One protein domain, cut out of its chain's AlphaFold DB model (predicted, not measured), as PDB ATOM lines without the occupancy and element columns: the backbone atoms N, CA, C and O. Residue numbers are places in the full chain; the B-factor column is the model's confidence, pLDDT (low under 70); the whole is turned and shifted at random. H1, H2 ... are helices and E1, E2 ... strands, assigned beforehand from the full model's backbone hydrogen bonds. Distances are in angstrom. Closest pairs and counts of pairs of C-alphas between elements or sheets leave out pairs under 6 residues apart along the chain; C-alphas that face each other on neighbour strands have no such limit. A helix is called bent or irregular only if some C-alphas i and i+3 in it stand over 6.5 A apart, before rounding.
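AT A GLANCE: This is residues 105 to 221 of the 224 residues of an uncharacterized protein of Propionispora hippei DSM 15287 (UniProt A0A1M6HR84). One twisted antiparallel sheet of seven strands makes a wall, with short helices H1 and H2 over one face and H3 past the end of E5, by the start of E6; the opposite face has no named helix. The chain builds one side of the sheet with E1, E2 and E3, crosses the face through H2 to the far edge at E4, and comes back strand by strand through E5 and E6 to E7, which lies beside E3 in the middle. The printed part has 117 residues with three named helices and seven named strands, along the chain H1 E1 E2 E3 H2 E4 E5 H3 E6 E7, and the strands stand in the order E1 E2 E3 E7 E6 E5 E4. The class is mixed, helices and strands; the whole is compact, with a radius of gyration of the C-alphas of 14.2 A, and spans 36 by 33 by 23 A.

HOW THE PARTS SIT: Start with E3, residues 138 to 146, and E7, residues 213 to 220, antiparallel neighbours at 167 degrees; look at N 144 and O 216, 2.8 A apart. E3 bends by 56 degrees at residue 141. On its other side is E2, residues 130 to 135, where N 133 and O 141 are 2.8 A apart, and then the edge strand E1, residues 123 to 125, with N 123 and O 132 at 2.8 A. E1, E2 and E3 form a meander, each strand the antiparallel neighbour of the one before. Beside E7, with which it forms a hairpin, is E6, residues 200 to 208; N 204 and O 217 are 2.8 A apart. Next comes E5, residues 180 to 186, with N 183 and O 203 at 2.8 A, and then the other edge strand, E4, residues 166 to 173, with N 171 and O 182 at 2.9 A. Three helices, H1, residues 106 to 113, H2, residues 154 to 160, and H3, residues 188 to 193, are on one face of this sheet, giving two layers. H1 lies over E2 at a height of 8.6 A over the sheet and runs along the strands, at 7 degrees to E2 on the local plane; the closest C-alphas of H1 and E1 are those of Tyr 113 and Tyr 125, 6.1 A apart. H2 has a height of 9.0 A and lies over none of the strands, but only just, with 2 of its C-alphas falling on each of E3, E7 and E6; its C-alpha of Phe 160 and that of Val 142, the closest of H2 and E3, are 7.7 A apart. H2 is irregular, with C-alphas 156 and 159 at 8.1 A. The closest C-alphas of H3 and E6 are those of Leu 190 and Lys 200, 7.4 A apart. H1, H2 and H3 are apart from each other. Every O i to N i+4 pair is within hydrogen-bond range in H1, against 1 of 3 in H2, where 3 of 4 O i to N i+3 pairs are, and 1 of 2 in H3.

IN THESE COORDINATES: Find C-alpha 106 at (-21.601, -33.252, 16.037); from there H1 runs 10.2 A to C-alpha 113. E3 spans 23.2 A, from C-alpha 138 to C-alpha 146 at (-14.202, -14.668, 22.792). E4 spans 20.6 A, E5 19.6 A and E6 26.3 A. E7 runs 23.4 A and ends with C-alpha 220 at (-23.856, -30.860, 31.653). Residues 117 to 118 pair antiparallel with residues 123 to 124 of E1.

THE WHOLE: The two C-alphas farthest apart are those of Lys 192 and Asn 210, 40.3 A. The printed part has no cut, and no link is long. Its mean pLDDT is 94.8, and no printed residue is under 70.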
ATOM      1  N   THR A 105     -25.851 -32.891  18.553       95.06
ATOM      2  CA  THR A 105     -24.940 -33.812  17.858       95.06
ATOM      3  C   THR A 105     -23.819 -33.077  17.123       95.06
ATOM      4  O   THR A 105     -23.981 -31.925  16.720       95.06
ATOM      5  N   ALA A 106     -22.700 -33.765  16.865       91.00
ATOM      6  CA  ALA A 106     -21.601 -33.252  16.037       91.00
ATOM      7  C   ALA A 106     -22.056 -32.785  14.642       91.00
ATOM      8  O   ALA A 106     -21.533 -31.800  14.116       91.00
ATOM      9  N   ASP A 107     -23.056 -33.454  14.065       92.75
ATOM     10  CA  ASP A 107     -23.640 -33.084  12.773       92.75
ATOM     11  C   ASP A 107     -24.240 -31.675  12.817       92.75
ATOM     12  O   ASP A 107     -23.995 -30.877  11.918       92.75
ATOM     13  N   LEU A 108     -24.947 -31.316  13.897       95.69
ATOM     14  CA  LEU A 108     -25.490 -29.963  14.062       95.69
ATOM     15  C   LEU A 108     -24.375 -28.916  14.165       95.69
ATOM     16  O   LEU A 108     -24.496 -27.829  13.598       95.69
ATOM     17  N   PHE A 109     -23.266 -29.234  14.841       96.00
ATOM     18  CA  PHE A 109     -22.101 -28.347  14.856       96.00
ATOM     19  C   PHE A 109     -21.473 -28.215  13.469       96.00
ATOM     20  O   PHE A 109     -21.158 -27.098  13.058       96.00
ATOM     21  N   SER A 110     -21.333 -29.318  12.736       94.75
ATOM     22  CA  SER A 110     -20.739 -29.329  11.399       94.75
ATOM     23  C   SER A 110     -21.588 -28.554  10.390       94.75
ATOM     24  O   SER A 110     -21.063 -27.727   9.643       94.75
ATOM     25  N   ASP A 111     -22.912 -28.712  10.450       95.00
ATOM     26  CA  ASP A 111     -23.876 -27.968   9.635       95.00
ATOM     27  C   ASP A 111     -23.803 -26.449   9.881       95.00
ATOM     28  O   ASP A 111     -24.046 -25.650   8.972       95.00
ATOM     29  N   LYS A 112     -23.485 -26.017  11.111       96.25
ATOM     30  CA  LYS A 112     -23.452 -24.591  11.490       96.25
ATOM     31  C   LYS A 112     -22.082 -23.942  11.391       96.25
ATOM     32  O   LYS A 112     -21.995 -22.747  11.103       96.25
ATOM     33  N   TYR A 113     -21.023 -24.693  11.653       95.44
ATOM     34  CA  TYR A 113     -19.679 -24.154  11.830       95.44
ATOM     35  C   TYR A 113     -18.655 -24.726  10.842       95.44
ATOM     36  O   TYR A 113     -17.486 -24.331  10.899       95.44
ATOM     37  N   GLY A 114     -19.097 -25.585   9.916       94.44
ATOM     38  CA  GLY A 114     -18.247 -26.342   8.999       94.44
ATOM     39  C   GLY A 114     -17.646 -27.576   9.667       94.44
ATOM     40  O   GLY A 114     -17.799 -27.773  10.869       94.44
ATOM     41  N   GLU A 115     -16.937 -28.401   8.896       92.94
ATOM     42  CA  GLU A 115     -16.332 -29.631   9.415       92.94
ATOM     43  C   GLU A 115     -15.410 -29.363  10.614       92.94
ATOM     44  O   GLU A 115     -14.478 -28.548  10.561       92.94
ATOM     45  N   GLY A 116     -15.684 -30.070  11.709       90.75
ATOM     46  CA  GLY A 116     -14.867 -30.034  12.910       90.75
ATOM     47  C   GLY A 116     -13.540 -30.758  12.704       90.75
ATOM     48  O   GLY A 116     -13.476 -31.822  12.095       90.75
ATOM     49  N   LYS A 117     -12.459 -30.208  13.259       93.94
ATOM     50  CA  LYS A 117     -11.170 -30.907  13.332       93.94
ATOM     51  C   LYS A 117     -11.125 -31.749  14.597       93.94
ATOM     52  O   LYS A 117     -11.074 -31.183  15.691       93.94
ATOM     53  N   ASP A 118     -11.122 -33.068  14.443       90.00
ATOM     54  CA  ASP A 118     -10.883 -33.993  15.551       90.00
ATOM     55  C   ASP A 118      -9.431 -33.866  16.045       90.00
ATOM     56  O   ASP A 118      -8.480 -33.773  15.262       90.00
ATOM     57  N   ASN A 119      -9.258 -33.822  17.363       82.69
ATOM     58  CA  ASN A 119      -7.959 -33.794  18.025       82.69
ATOM     59  C   ASN A 119      -7.761 -34.934  19.044       82.69
ATOM     60  O   ASN A 119      -6.872 -34.836  19.894       82.69
ATOM     61  N   GLY A 120      -8.598 -35.973  19.000       83.38
ATOM     62  CA  GLY A 120      -8.604 -37.115  19.918       83.38
ATOM     63  C   GLY A 120      -9.241 -36.834  21.285       83.38
ATOM     64  O   GLY A 120      -9.379 -37.745  22.095       83.38
ATOM     65  N   ILE A 121      -9.609 -35.580  21.560       80.25
ATOM     66  CA  ILE A 121     -10.258 -35.135  22.804       80.25
ATOM     67  C   ILE A 121     -11.665 -34.577  22.511       80.25
ATOM     68  O   ILE A 121     -12.529 -34.563  23.387       80.25
ATOM     69  N   GLY A 122     -11.892 -34.112  21.285       90.50
ATOM     70  CA  GLY A 122     -13.147 -33.566  20.796       90.50
ATOM     71  C   GLY A 122     -12.960 -32.886  19.439       90.50
ATOM     72  O   GLY A 122     -11.888 -32.945  18.834       90.50
ATOM     73  N   HIS A 123     -13.989 -32.180  18.986       95.06
ATOM     74  CA  HIS A 123     -13.988 -31.480  17.706       95.06
ATOM     75  C   HIS A 123     -13.765 -29.980  17.887       95.06
ATOM     76  O   HIS A 123     -14.362 -29.335  18.754       95.06
ATOM     77  N   ARG A 124     -12.902 -29.402  17.048       96.00
ATOM     78  CA  ARG A 124     -12.647 -27.960  17.008       96.00
ATOM     79  C   ARG A 124     -13.273 -27.320  15.784       96.00
ATOM     80  O   ARG A 124     -13.028 -27.758  14.663       96.00
ATOM     81  N   TYR A 125     -13.981 -26.221  16.005       96.31
ATOM     82  CA  TYR A 125     -14.665 -25.463  14.963       96.31
ATOM     83  C   TYR A 125     -14.199 -24.005  14.955       96.31
ATOM     84  O   TYR A 125     -13.681 -23.487  15.951       96.31
ATOM     85  N   GLN A 126     -14.390 -23.333  13.815       94.44
ATOM     86  CA  GLN A 126     -14.079 -21.909  13.627       94.44
ATOM     87  C   GLN A 126     -12.669 -21.504  14.103       94.44
ATOM     88  O   GLN A 126     -12.519 -20.600  14.925       94.44
ATOM     89  N   ASN A 127     -11.618 -22.152  13.588       91.62
ATOM     90  CA  ASN A 127     -10.221 -21.843  13.938       91.62
ATOM     91  C   ASN A 127      -9.953 -21.877  15.457       91.62
ATOM     92  O   ASN A 127      -9.447 -20.911  16.028       91.62
ATOM     93  N   ASP A 128     -10.318 -22.987  16.106       90.50
ATOM     94  CA  ASP A 128     -10.174 -23.227  17.552       90.50
ATOM     95  C   ASP A 128     -11.000 -22.293  18.453       90.50
ATOM     96  O   ASP A 128     -10.821 -22.279  19.676       90.50
ATOM     97  N   LYS A 129     -11.933 -21.520  17.881       95.44
ATOM     98  CA  LYS A 129     -12.842 -20.689  18.673       95.44
ATOM     99  C   LYS A 129     -13.752 -21.557  19.540       95.44
ATOM    100  O   LYS A 129     -13.959 -21.221  20.706       95.44
ATOM    101  N   ILE A 130     -14.252 -22.656  18.980       97.75
ATOM    102  CA  ILE A 130     -15.196 -23.567  19.627       97.75
ATOM    103  C   ILE A 130     -14.528 -24.936  19.765       97.75
ATOM    104  O   ILE A 130     -14.003 -25.466  18.787       97.75
ATOM    105  N   LEU A 131     -14.557 -25.503  20.967       97.25
ATOM    106  CA  LEU A 131     -14.158 -26.882  21.243       97.25
ATOM    107  C   LEU A 131     -15.363 -27.627  21.810       97.25
ATOM    108  O   LEU A 131     -15.946 -27.178  22.794       97.25
ATOM    109  N   VAL A 132     -15.699 -28.762  21.211       97.81
ATOM    110  CA  VAL A 132     -16.821 -29.611  21.609       97.81
ATOM    111  C   VAL A 132     -16.276 -30.962  22.036       97.81
ATOM    112  O   VAL A 132     -15.568 -31.609  21.271       97.81
ATOM    113  N   MET A 133     -16.588 -31.385  23.257       96.50
ATOM    114  CA  MET A 133     -16.304 -32.733  23.742       96.50
ATOM    115  C   MET A 133     -17.616 -33.498  23.817       96.50
ATOM    116  O   MET A 133     -18.592 -33.024  24.408       96.50
ATOM    117  N   GLU A 134     -17.624 -34.686  23.235       93.56
ATOM    118  CA  GLU A 134     -18.829 -35.482  23.056       93.56
ATOM    119  C   GLU A 134     -18.776 -36.749  23.900       93.56
ATOM    120  O   GLU A 134     -17.717 -37.331  24.133       93.56
ATOM    121  N   VAL A 135     -19.948 -37.192  24.343       90.00
ATOM    122  CA  VAL A 135     -20.146 -38.508  24.946       90.00
ATOM    123  C   VAL A 135     -21.346 -39.131  24.255       90.00
ATOM    124  O   VAL A 135     -22.411 -38.522  24.206       90.00
ATOM    125  N   ASN A 136     -21.171 -40.335  23.707       89.44
ATOM    126  CA  ASN A 136     -22.209 -41.045  22.953       89.44
ATOM    127  C   ASN A 136     -22.799 -40.210  21.793       89.44
ATOM    128  O   ASN A 136     -23.999 -40.254  21.545       89.44
ATOM    129  N   GLY A 137     -21.957 -39.425  21.109       90.75
ATOM    130  CA  GLY A 137     -22.357 -38.590  19.968       90.75
ATOM    131  C   GLY A 137     -23.090 -37.292  20.328       90.75
ATOM    132  O   GLY A 137     -23.558 -36.597  19.428       90.75
ATOM    133  N   LEU A 138     -23.196 -36.953  21.618       95.25
ATOM    134  CA  LEU A 138     -23.828 -35.723  22.095       95.25
ATOM    135  C   LEU A 138     -22.814 -34.820  22.790       95.25
ATOM    136  O   LEU A 138     -22.015 -35.274  23.615       95.25
ATOM    137  N   ALA A 139     -22.875 -33.523  22.499       97.00
ATOM    138  CA  ALA A 139     -22.002 -32.518  23.085       97.00
ATOM    139  C   ALA A 139     -22.234 -32.406  24.596       97.00
ATOM    140  O   ALA A 139     -23.279 -31.942  25.054       97.00
ATOM    141  N   ARG A 140     -21.235 -32.800  25.385       96.19
ATOM    142  CA  ARG A 140     -21.297 -32.756  26.849       96.19
ATOM    143  C   ARG A 140     -20.527 -31.585  27.438       96.19
ATOM    144  O   ARG A 140     -20.877 -31.091  28.507       96.19
ATOM    145  N   ASN A 141     -19.498 -31.130  26.731       97.50
ATOM    146  CA  ASN A 141     -18.787 -29.901  27.045       97.50
ATOM    147  C   ASN A 141     -18.611 -29.065  25.778       97.50
ATOM    148  O   ASN A 141     -18.170 -29.579  24.753       97.50
ATOM    149  N   VAL A 142     -18.924 -27.778  25.863       98.31
ATOM    150  CA  VAL A 142     -18.687 -26.800  24.806       98.31
ATOM    151  C   VAL A 142     -17.887 -25.649  25.395       98.31
ATOM    152  O   VAL A 142     -18.330 -24.961  26.313       98.31
ATOM    153  N   THR A 143     -16.694 -25.423  24.860       98.19
ATOM    154  CA  THR A 143     -15.851 -24.279  25.208       98.19
ATOM    155  C   THR A 143     -15.875 -23.257  24.078       98.19
ATOM    156  O   THR A 143     -15.584 -23.602  22.934       98.19
ATOM    157  N   VAL A 144     -16.162 -21.992  24.397       98.31
ATOM    158  CA  VAL A 144     -16.225 -20.876  23.441       98.31
ATOM    159  C   VAL A 144     -15.225 -19.793  23.839       98.31
ATOM    160  O   VAL A 144     -15.253 -19.274  24.956       98.31
ATOM    161  N   ASN A 145     -14.327 -19.441  22.921       97.19
ATOM    162  CA  ASN A 145     -13.318 -18.404  23.116       97.19
ATOM    163  C   ASN A 145     -13.762 -17.083  22.469       97.19
ATOM    164  O   ASN A 145     -13.941 -17.010  21.257       97.19
ATOM    165  N   GLU A 146     -13.846 -16.012  23.253       96.31
ATOM    166  CA  GLU A 146     -14.202 -14.668  22.792       96.31
ATOM    167  C   GLU A 146     -13.056 -13.669  22.995       96.31
ATOM    168  O   GLU A 146     -12.376 -13.661  24.025       96.31
ATOM    169  N   LYS A 147     -12.849 -12.780  22.017       94.56
ATOM    170  CA  LYS A 147     -11.822 -11.720  22.061       94.56
ATOM    171  C   LYS A 147     -12.369 -10.449  22.720       94.56
ATOM    172  O   LYS A 147     -12.510  -9.417  22.071       94.56
ATOM    173  N   SER A 148     -12.745 -10.555  23.992       92.88
ATOM    174  CA  SER A 148     -13.338  -9.457  24.769       92.88
ATOM    175  C   SER A 148     -12.460  -9.037  25.950       92.88
ATOM    176  O   SER A 148     -12.184  -7.850  26.129       92.88
ATOM    177  N   GLY A 149     -12.009 -10.000  26.766       91.81
ATOM    178  CA  GLY A 149     -11.259  -9.716  27.997       91.81
ATOM    179  C   GLY A 149     -12.114  -9.085  29.098       91.81
ATOM    180  O   GLY A 149     -11.580  -8.552  30.067       91.81
ATOM    181  N   LYS A 150     -13.442  -9.121  28.951       93.62
ATOM    182  CA  LYS A 150     -14.418  -8.543  29.881       93.62
ATOM    183  C   LYS A 150     -15.492  -9.568  30.232       93.62
ATOM    184  O   LYS A 150     -15.687 -10.543  29.500       93.62
ATOM    185  N   LYS A 151     -16.212  -9.322  31.333       94.75
ATOM    186  CA  LYS A 151     -17.485 -10.005  31.592       94.75
ATOM    187  C   LYS A 151     -18.440  -9.688  30.436       94.75
ATOM    188  O   LYS A 151     -18.515  -8.545  29.990       94.75
ATOM    189  N   MET A 152     -19.117 -10.709  29.945       95.81
ATOM    190  CA  MET A 152     -20.119 -10.653  28.883       95.81
ATOM    191  C   MET A 152     -21.399 -11.323  29.381       95.81
ATOM    192  O   MET A 152     -21.322 -12.292  30.136       95.81
ATOM    193  N   GLU A 153     -22.548 -10.831  28.938       95.56
ATOM    194  CA  GLU A 153     -23.849 -11.414  29.274       95.56
ATOM    195  C   GLU A 153     -24.039 -12.791  28.622       95.56
ATOM    196  O   GLU A 153     -23.494 -13.052  27.544       95.56
ATOM    197  N   LEU A 154     -24.835 -13.664  29.250       94.88
ATOM    198  CA  LEU A 154     -25.118 -15.010  28.727       94.88
ATOM    199  C   LEU A 154     -25.772 -14.986  27.340       94.88
ATOM    200  O   LEU A 154     -25.522 -15.885  26.542       94.88
ATOM    201  N   ASP A 155     -26.523 -13.935  27.011       95.56
ATOM    202  CA  ASP A 155     -27.147 -13.766  25.693       95.56
ATOM    203  C   ASP A 155     -26.129 -13.841  24.545       95.56
ATOM    204  O   ASP A 155     -26.455 -14.325  23.459       95.56
ATOM    205  N   SER A 156     -24.872 -13.449  24.799       96.25
ATOM    206  CA  SER A 156     -23.778 -13.529  23.822       96.25
ATOM    207  C   SER A 156     -23.403 -14.956  23.408       96.25
ATOM    208  O   SER A 156     -22.787 -15.139  22.360       96.25
ATOM    209  N   ILE A 157     -23.794 -15.963  24.196       97.12
ATOM    210  CA  ILE A 157     -23.572 -17.389  23.923       97.12
ATOM    211  C   ILE A 157     -24.881 -18.191  23.865       97.12
ATOM    212  O   ILE A 157     -24.845 -19.419  23.896       97.12
ATOM    213  N   SER A 158     -26.033 -17.526  23.762       97.06
ATOM    214  CA  SER A 158     -27.363 -18.163  23.783       97.06
ATOM    215  C   SER A 158     -27.541 -19.283  22.750       97.06
ATOM    216  O   SER A 158     -28.232 -20.259  23.021       97.06
ATOM    217  N   GLY A 159     -26.862 -19.210  21.599       97.50
ATOM    218  CA  GLY A 159     -26.882 -20.269  20.580       97.50
ATOM    219  C   GLY A 159     -26.284 -21.612  21.025       97.50
ATOM    220  O   GLY A 159     -26.548 -22.624  20.376       97.50
ATOM    221  N   PHE A 160     -25.512 -21.625  22.118       98.25
ATOM    222  CA  PHE A 160     -24.904 -22.819  22.712       98.25
ATOM    223  C   PHE A 160     -25.658 -23.343  23.946       98.25
ATOM    224  O   PHE A 160     -25.238 -24.343  24.533       98.25
ATOM    225  N   LEU A 161     -26.714 -22.644  24.373       98.44
ATOM    226  CA  LEU A 161     -27.489 -22.959  25.568       98.44
ATOM    227  C   LEU A 161     -28.844 -23.577  25.182       98.44
ATOM    228  O   LEU A 161     -29.381 -23.237  24.125       98.44
ATOM    229  N   PRO A 162     -29.426 -24.451  26.025       98.12
ATOM    230  CA  PRO A 162     -30.727 -25.047  25.748       98.12
ATOM    231  C   PRO A 162     -31.818 -23.990  25.600       98.12
ATOM    232  O   PRO A 162     -31.891 -23.040  26.378       98.12
ATOM    233  N   SER A 163     -32.716 -24.189  24.640       97.06
ATOM    234  CA  SER A 163     -33.801 -23.235  24.361       97.06
ATOM    235  C   SER A 163     -34.799 -23.105  25.521       97.06
ATOM    236  O   SER A 163     -35.424 -22.063  25.695       97.06
ATOM    237  N   ASP A 164     -34.948 -24.164  26.319       97.69
ATOM    238  CA  ASP A 164     -35.828 -24.250  27.488       97.69
ATOM    239  C   ASP A 164     -35.095 -23.989  28.814       97.69
ATOM    240  O   ASP A 164     -35.598 -24.347  29.881       97.69
ATOM    241  N   MET A 165     -33.894 -23.402  28.760       97.50
ATOM    242  CA  MET A 165     -33.066 -23.226  29.944       97.50
ATOM    243  C   MET A 165     -33.723 -22.357  31.020       97.50
ATOM    244  O   MET A 165     -34.376 -21.346  30.751       97.50
ATOM    245  N   LYS A 166     -33.428 -22.691  32.274       98.00
ATOM    246  CA  LYS A 166     -33.708 -21.852  33.436       98.00
ATOM    247  C   LYS A 166     -32.472 -21.759  34.315       98.00
ATOM    248  O   LYS A 166     -32.014 -22.770  34.836       98.00
ATOM    249  N   ILE A 167     -31.957 -20.552  34.528       97.88
ATOM    250  CA  ILE A 167     -30.865 -20.328  35.482       97.88
ATOM    251  C   ILE A 167     -31.426 -20.379  36.906       97.88
ATOM    252  O   ILE A 167     -32.377 -19.671  37.236       97.88
ATOM    253  N   VAL A 168     -30.836 -21.229  37.746       97.62
ATOM    254  CA  VAL A 168     -31.253 -21.448  39.141       97.62
ATOM    255  C   VAL A 168     -30.241 -20.915  40.151       97.62
ATOM    256  O   VAL A 168     -30.592 -20.674  41.305       97.62
ATOM    257  N   LYS A 169     -28.988 -20.704  39.736       97.38
ATOM    258  CA  LYS A 169     -27.944 -20.125  40.582       97.38
ATOM    259  C   LYS A 169     -26.952 -19.333  39.741       97.38
ATOM    260  O   LYS A 169     -26.502 -19.817  38.710       97.38
ATOM    261  N   GLU A 170     -26.556 -18.167  40.234       96.94
ATOM    262  CA  GLU A 170     -25.428 -17.383  39.727       96.94
ATOM    263  C   GLU A 170     -24.533 -17.003  40.905       96.94
ATOM    264  O   GLU A 170     -25.024 -16.631  41.973       96.94
ATOM    265  N   TYR A 171     -23.220 -17.114  40.731       96.06
ATOM    266  CA  TYR A 171     -22.258 -16.597  41.695       96.06
ATOM    267  C   TYR A 171     -20.909 -16.304  41.043       96.06
ATOM    268  O   TYR A 171     -20.601 -16.747  39.936       96.06
ATOM    269  N   ARG A 172     -20.089 -15.538  41.761       95.88
ATOM    270  CA  ARG A 172     -18.723 -15.206  41.368       95.88
ATOM    271  C   ARG A 172     -17.744 -15.965  42.254       95.88
ATOM    272  O   ARG A 172     -17.874 -15.929  43.474       95.88
ATOM    273  N   ASP A 173     -16.782 -16.634  41.637       92.81
ATOM    274  CA  ASP A 173     -15.674 -17.311  42.307       92.81
ATOM    275  C   ASP A 173     -14.379 -16.519  42.077       92.81
ATOM    276  O   ASP A 173     -13.967 -16.276  40.941       92.81
ATOM    277  N   GLU A 174     -13.766 -16.089  43.177       91.75
ATOM    278  CA  GLU A 174     -12.522 -15.312  43.219       91.75
ATOM    279  C   GLU A 174     -11.378 -16.086  43.895       91.75
ATOM    280  O   GLU A 174     -10.359 -15.504  44.258       91.75
ATOM    281  N   SER A 175     -11.531 -17.401  44.089       87.44
ATOM    282  CA  SER A 175     -10.506 -18.253  44.714       87.44
ATOM    283  C   SER A 175      -9.227 -18.392  43.876       87.44
ATOM    284  O   SER A 175      -8.174 -18.766  44.398       87.44
ATOM    285  N   GLU A 176      -9.298 -18.072  42.583       82.69
ATOM    286  CA  GLU A 176      -8.190 -18.118  41.632       82.69
ATOM    287  C   GLU A 176      -7.770 -16.718  41.158       82.69
ATOM    288  O   GLU A 176      -8.490 -15.734  41.304       82.69
ATOM    289  N   THR A 177      -6.603 -16.636  40.507       82.50
ATOM    290  CA  THR A 177      -6.044 -15.392  39.942       82.50
ATOM    291  C   THR A 177      -7.002 -14.660  38.995       82.50
ATOM    292  O   THR A 177      -6.940 -13.436  38.890       82.50
ATOM    293  N   TYR A 178      -7.862 -15.397  38.287       82.50
ATOM    294  CA  TYR A 178      -8.849 -14.835  37.369       82.50
ATOM    295  C   TYR A 178     -10.257 -15.136  37.884       82.50
ATOM    296  O   TYR A 178     -10.572 -16.312  38.088       82.50
ATOM    297  N   PRO A 179     -11.114 -14.114  38.061       87.12
ATOM    298  CA  PRO A 179     -12.467 -14.331  38.544       87.12
ATOM    299  C   PRO A 179     -13.261 -15.173  37.543       87.12
ATOM    300  O   PRO A 179     -13.182 -14.962  36.326       87.12
ATOM    301  N   LYS A 180     -14.061 -16.095  38.077       94.81
ATOM    302  CA  LYS A 180     -15.018 -16.900  37.317       94.81
ATOM    303  C   LYS A 180     -16.432 -16.444  37.655       94.81
ATOM    304  O   LYS A 180     -16.756 -16.249  38.824       94.81
ATOM    305  N   PHE A 181     -17.281 -16.301  36.648       96.94
ATOM    306  CA  PHE A 181     -18.723 -16.155  36.841       96.94
ATOM    307  C   PHE A 181     -19.364 -17.492  36.504       96.94
ATOM    308  O   PHE A 181     -19.135 -18.023  35.417       96.94
ATOM    309  N   ILE A 182     -20.081 -18.067  37.461       97.75
ATOM    310  CA  ILE A 182     -20.616 -19.419  37.371       97.75
ATOM    311  C   ILE A 182     -22.133 -19.338  37.422       97.75
ATOM    312  O   ILE A 182     -22.705 -18.755  38.345       97.75
ATOM    313  N   TYR A 183     -22.762 -19.970  36.442       98.06
ATOM    314  CA  TYR A 183     -24.201 -20.102  36.315       98.06
ATOM    315  C   TYR A 183     -24.545 -21.581  36.349       98.06
ATOM    316  O   TYR A 183     -23.936 -22.367  35.629       98.06
ATOM    317  N   ILE A 184     -25.516 -21.959  37.169       98.12
ATOM    318  CA  ILE A 184     -26.101 -23.300  37.167       98.12
ATOM    319  C   ILE A 184     -27.525 -23.154  36.662       98.12
ATOM    320  O   ILE A 184     -28.279 -22.312  37.162       98.12
ATOM    321  N   GLY A 185     -27.880 -23.963  35.674       98.00
ATOM    322  CA  GLY A 185     -29.204 -23.981  35.083       98.00
ATOM    323  C   GLY A 185     -29.775 -25.382  34.944       98.00
ATOM    324  O   GLY A 185     -29.110 -26.381  35.209       98.00
ATOM    325  N   GLU A 186     -31.034 -25.422  34.536       98.19
ATOM    326  CA  GLU A 186     -31.820 -26.631  34.310       98.19
ATOM    327  C   GLU A 186     -32.484 -26.572  32.928       98.19
ATOM    328  O   GLU A 186     -32.841 -25.493  32.454       98.19
ATOM    329  N   SER A 187     -32.646 -27.728  32.287       98.25
ATOM    330  CA  SER A 187     -33.319 -27.909  30.998       98.25
ATOM    331  C   SER A 187     -34.006 -29.276  30.960       98.25
ATOM    332  O   SER A 187     -33.396 -30.320  31.225       98.25
ATOM    333  N   ALA A 188     -35.292 -29.283  30.607       97.88
ATOM    334  CA  ALA A 188     -36.064 -30.511  30.450       97.88
ATOM    335  C   ALA A 188     -35.647 -31.269  29.182       97.88
ATOM    336  O   ALA A 188     -35.716 -32.498  29.147       97.88
ATOM    337  N   ALA A 189     -35.192 -30.561  28.147       97.00
ATOM    338  CA  ALA A 189     -34.599 -31.166  26.963       97.00
ATOM    339  C   ALA A 189     -33.294 -31.907  27.303       97.00
ATOM    340  O   ALA A 189     -33.156 -33.079  26.947       97.00
ATOM    341  N   LEU A 190     -32.395 -31.291  28.082       97.00
ATOM    342  CA  LEU A 190     -31.172 -31.957  28.546       97.00
ATOM    343  C   LEU A 190     -31.456 -33.161  29.448       97.00
ATOM    344  O   LEU A 190     -30.776 -34.174  29.328       97.00
ATOM    345  N   GLN A 191     -32.484 -33.103  30.301       96.81
ATOM    346  CA  GLN A 191     -32.881 -34.233  31.155       96.81
ATOM    347  C   GLN A 191     -33.210 -35.502  30.353       96.81
ATOM    348  O   GLN A 191     -33.017 -36.610  30.855       96.81
ATOM    349  N   LYS A 192     -33.723 -35.357  29.126       95.62
ATOM    350  CA  LYS A 192     -34.071 -36.497  28.265       95.62
ATOM    351  C   LYS A 192     -32.836 -37.179  27.684       95.62
ATOM    352  O   LYS A 192     -32.859 -38.390  27.504       95.62
ATOM    353  N   VAL A 193     -31.788 -36.410  27.390       94.56
ATOM    354  CA  VAL A 193     -30.579 -36.910  26.716       94.56
ATOM    355  C   VAL A 193     -29.439 -37.238  27.681       94.56
ATOM    356  O   VAL A 193     -28.653 -38.142  27.417       94.56
ATOM    357  N   PHE A 194     -29.393 -36.571  28.835       94.44
ATOM    358  CA  PHE A 194     -28.457 -36.829  29.928       94.44
ATOM    359  C   PHE A 194     -29.225 -37.012  31.244       94.44
ATOM    360  O   PHE A 194     -29.231 -36.121  32.101       94.44
ATOM    361  N   PRO A 195     -29.909 -38.157  31.426       94.06
ATOM    362  CA  PRO A 195     -30.760 -38.363  32.590       94.06
ATOM    363  C   PRO A 195     -29.992 -38.335  33.917       94.06
ATOM    364  O   PRO A 195     -30.506 -37.806  34.906       94.06
ATOM    365  N   ASP A 196     -28.750 -38.824  33.910       94.69
ATOM    366  CA  ASP A 196     -27.863 -38.874  35.079       94.69
ATOM    367  C   ASP A 196     -27.472 -37.481  35.592       94.69
ATOM    368  O   ASP A 196     -27.304 -37.280  36.795       94.69
ATOM    369  N   ASP A 197     -27.405 -36.501  34.688       95.56
ATOM    370  CA  ASP A 197     -27.089 -35.107  35.008       95.56
ATOM    371  C   ASP A 197     -28.326 -34.336  35.506       95.56
ATOM    372  O   ASP A 197     -28.240 -33.156  35.848       95.56
ATOM    373  N   LYS A 198     -29.489 -35.000  35.579       95.81
ATOM    374  CA  LYS A 198     -30.756 -34.460  36.093       95.81
ATOM    375  C   LYS A 198     -31.200 -33.165  35.399       95.81
ATOM    376  O   LYS A 198     -31.733 -32.257  36.036       95.81
ATOM    377  N   GLY A 199     -30.909 -33.056  34.100       94.75
ATOM    378  CA  GLY A 199     -31.199 -31.866  33.299       94.75
ATOM    379  C   GLY A 199     -30.408 -30.625  33.701       94.75
ATOM    380  O   GLY A 199     -30.699 -29.542  33.198       94.75
ATOM    381  N   LYS A 200     -29.424 -30.752  34.597       98.06
ATOM    382  CA  LYS A 200     -28.602 -29.634  35.047       98.06
ATOM    383  C   LYS A 200     -27.486 -29.352  34.056       98.06
ATOM    384  O   LYS A 200     -26.985 -30.252  33.377       98.06
ATOM    385  N   PHE A 201     -27.085 -28.093  34.000       98.44
ATOM    386  CA  PHE A 201     -25.898 -27.661  33.286       98.44
ATOM    387  C   PHE A 201     -25.220 -26.505  34.018       98.44
ATOM    388  O   PHE A 201     -25.837 -25.785  34.809       98.44
ATOM    389  N   VAL A 202     -23.941 -26.310  33.721       98.50
ATOM    390  CA  VAL A 202     -23.108 -25.240  34.255       98.50
ATOM    391  C   VAL A 202     -22.547 -24.411  33.108       98.50
ATOM    392  O   VAL A 202     -22.096 -24.951  32.098       98.50
ATOM    393  N   VAL A 203     -22.527 -23.093  33.288       98.56
ATOM    394  CA  VAL A 203     -21.764 -22.155  32.463       98.56
ATOM    395  C   VAL A 203     -20.720 -21.489  33.344       98.56
ATOM    396  O   VAL A 203     -21.053 -20.855  34.342       98.56
ATOM    397  N   ILE A 204     -19.454 -21.593  32.957       98.06
ATOM    398  CA  ILE A 204     -18.333 -20.925  33.615       98.06
ATOM    399  C   ILE A 204     -17.755 -19.911  32.646       98.06
ATOM    400  O   ILE A 204     -17.201 -20.270  31.610       98.06
ATOM    401  N   GLN A 205     -17.821 -18.641  33.012       97.81
ATOM    402  CA  GLN A 205     -17.170 -17.563  32.294       97.81
ATOM    403  C   GLN A 205     -15.873 -17.175  33.003       97.81
ATOM    404  O   GLN A 205     -15.892 -16.647  34.115       97.81
ATOM    405  N   LYS A 206     -14.741 -17.401  32.338       96.25
ATOM    406  CA  LYS A 206     -13.408 -16.984  32.785       96.25
ATOM    407  C   LYS A 206     -12.985 -15.726  32.034       96.25
ATOM    408  O   LYS A 206     -12.974 -15.718  30.801       96.25
ATOM    409  N   VAL A 207     -12.618 -14.675  32.765       94.69
ATOM    410  CA  VAL A 207     -12.212 -13.386  32.182       94.69
ATOM    411  C   VAL A 207     -10.702 -13.194  32.325       94.69
ATOM    412  O   VAL A 207     -10.194 -12.956  33.419       94.69
ATOM    413  N   PHE A 208      -9.984 -13.251  31.204       93.31
ATOM    414  CA  PHE A 208      -8.542 -13.020  31.113       93.31
ATOM    415  C   PHE A 208      -8.286 -11.609  30.571       93.31
ATOM    416  O   PHE A 208      -7.934 -11.422  29.404       93.31
ATOM    417  N   ALA A 209      -8.488 -10.596  31.420       90.75
ATOM    418  CA  ALA A 209      -8.410  -9.188  31.018       90.75
ATOM    419  C   ALA A 209      -7.055  -8.812  30.388       90.75
ATOM    420  O   ALA A 209      -7.019  -8.150  29.354       90.75
ATOM    421  N   ASN A 210      -5.950  -9.313  30.950       91.38
ATOM    422  CA  ASN A 210      -4.594  -9.055  30.448       91.38
ATOM    423  C   ASN A 210      -4.324  -9.676  29.068       91.38
ATOM    424  O   ASN A 210      -3.435  -9.223  28.355       91.38
ATOM    425  N   GLU A 211      -5.078 -10.711  28.694       92.56
ATOM    426  CA  GLU A 211      -4.950 -11.410  27.411       92.56
ATOM    427  C   GLU A 211      -6.021 -10.961  26.401       92.56
ATOM    428  O   GLU A 211      -6.068 -11.474  25.285       92.56
ATOM    429  N   GLY A 212      -6.911 -10.030  26.779       94.00
ATOM    430  CA  GLY A 212      -8.032  -9.607  25.934       94.00
ATOM    431  C   GLY A 212      -9.002 -10.748  25.602       94.00
ATOM    432  O   GLY A 212      -9.648 -10.726  24.554       94.00
ATOM    433  N   LYS A 213      -9.085 -11.767  26.468       94.88
ATOM    434  CA  LYS A 213      -9.795 -13.023  26.204       94.88
ATOM    435  C   LYS A 213     -10.855 -13.315  27.265       94.88
ATOM    436  O   LYS A 213     -10.612 -13.185  28.461       94.88
ATOM    437  N   THR A 214     -12.017 -13.770  26.821       96.19
ATOM    438  CA  THR A 214     -13.081 -14.314  27.671       96.19
ATOM    439  C   THR A 214     -13.363 -15.737  27.208       96.19
ATOM    440  O   THR A 214     -13.460 -15.984  26.010       96.19
ATOM    441  N   VAL A 215     -13.438 -16.692  28.130       97.50
ATOM    442  CA  VAL A 215     -13.720 -18.097  27.810       97.50
ATOM    443  C   VAL A 215     -14.992 -18.514  28.513       97.50
ATOM    444  O   VAL A 215     -15.089 -18.366  29.728       97.50
ATOM    445  N   PHE A 216     -15.928 -19.068  27.755       98.38
ATOM    446  CA  PHE A 216     -17.086 -19.760  28.293       98.38
ATOM    447  C   PHE A 216     -16.842 -21.260  28.239       98.38
ATOM    448  O   PHE A 216     -16.386 -21.771  27.220       98.38
ATOM    449  N   ILE A 217     -17.135 -21.953  29.332       98.19
ATOM    450  CA  ILE A 217     -17.140 -23.411  29.415       98.19
ATOM    451  C   ILE A 217     -18.551 -23.802  29.817       98.19
ATOM    452  O   ILE A 217     -19.017 -23.415  30.885       98.19
ATOM    453  N   ILE A 218     -19.224 -24.530  28.943       98.50
ATOM    454  CA  ILE A 218     -20.605 -24.960  29.100       98.50
ATOM    455  C   ILE A 218     -20.562 -26.479  29.237       98.50
ATOM    456  O   ILE A 218     -19.993 -27.147  28.377       98.50
ATOM    457  N   GLY A 219     -21.112 -27.033  30.309       97.88
ATOM    458  CA  GLY A 219     -21.093 -28.474  30.546       97.88
ATOM    459  C   GLY A 219     -22.370 -28.968  31.197       97.88
ATOM    460  O   GLY A 219     -23.036 -28.214  31.900       97.88
ATOM    461  N   THR A 220     -22.722 -30.228  30.967       97.06
ATOM    462  CA  THR A 220     -23.856 -30.860  31.653       97.06
ATOM    463  C   THR A 220     -23.476 -31.274  33.078       97.06
ATOM    464  O   THR A 220     -22.302 -31.464  33.398       97.06
ATOM    465  N   GLY A 221     -24.474 -31.388  33.952       94.50
ATOM    466  CA  GLY A 221     -24.300 -31.637  35.381       94.50
ATOM    467  C   GLY A 221     -24.319 -30.354  36.214       94.50
ATOM    468  O   GLY A 221     -24.732 -29.293  35.754       94.50
TER     469      GLY A 221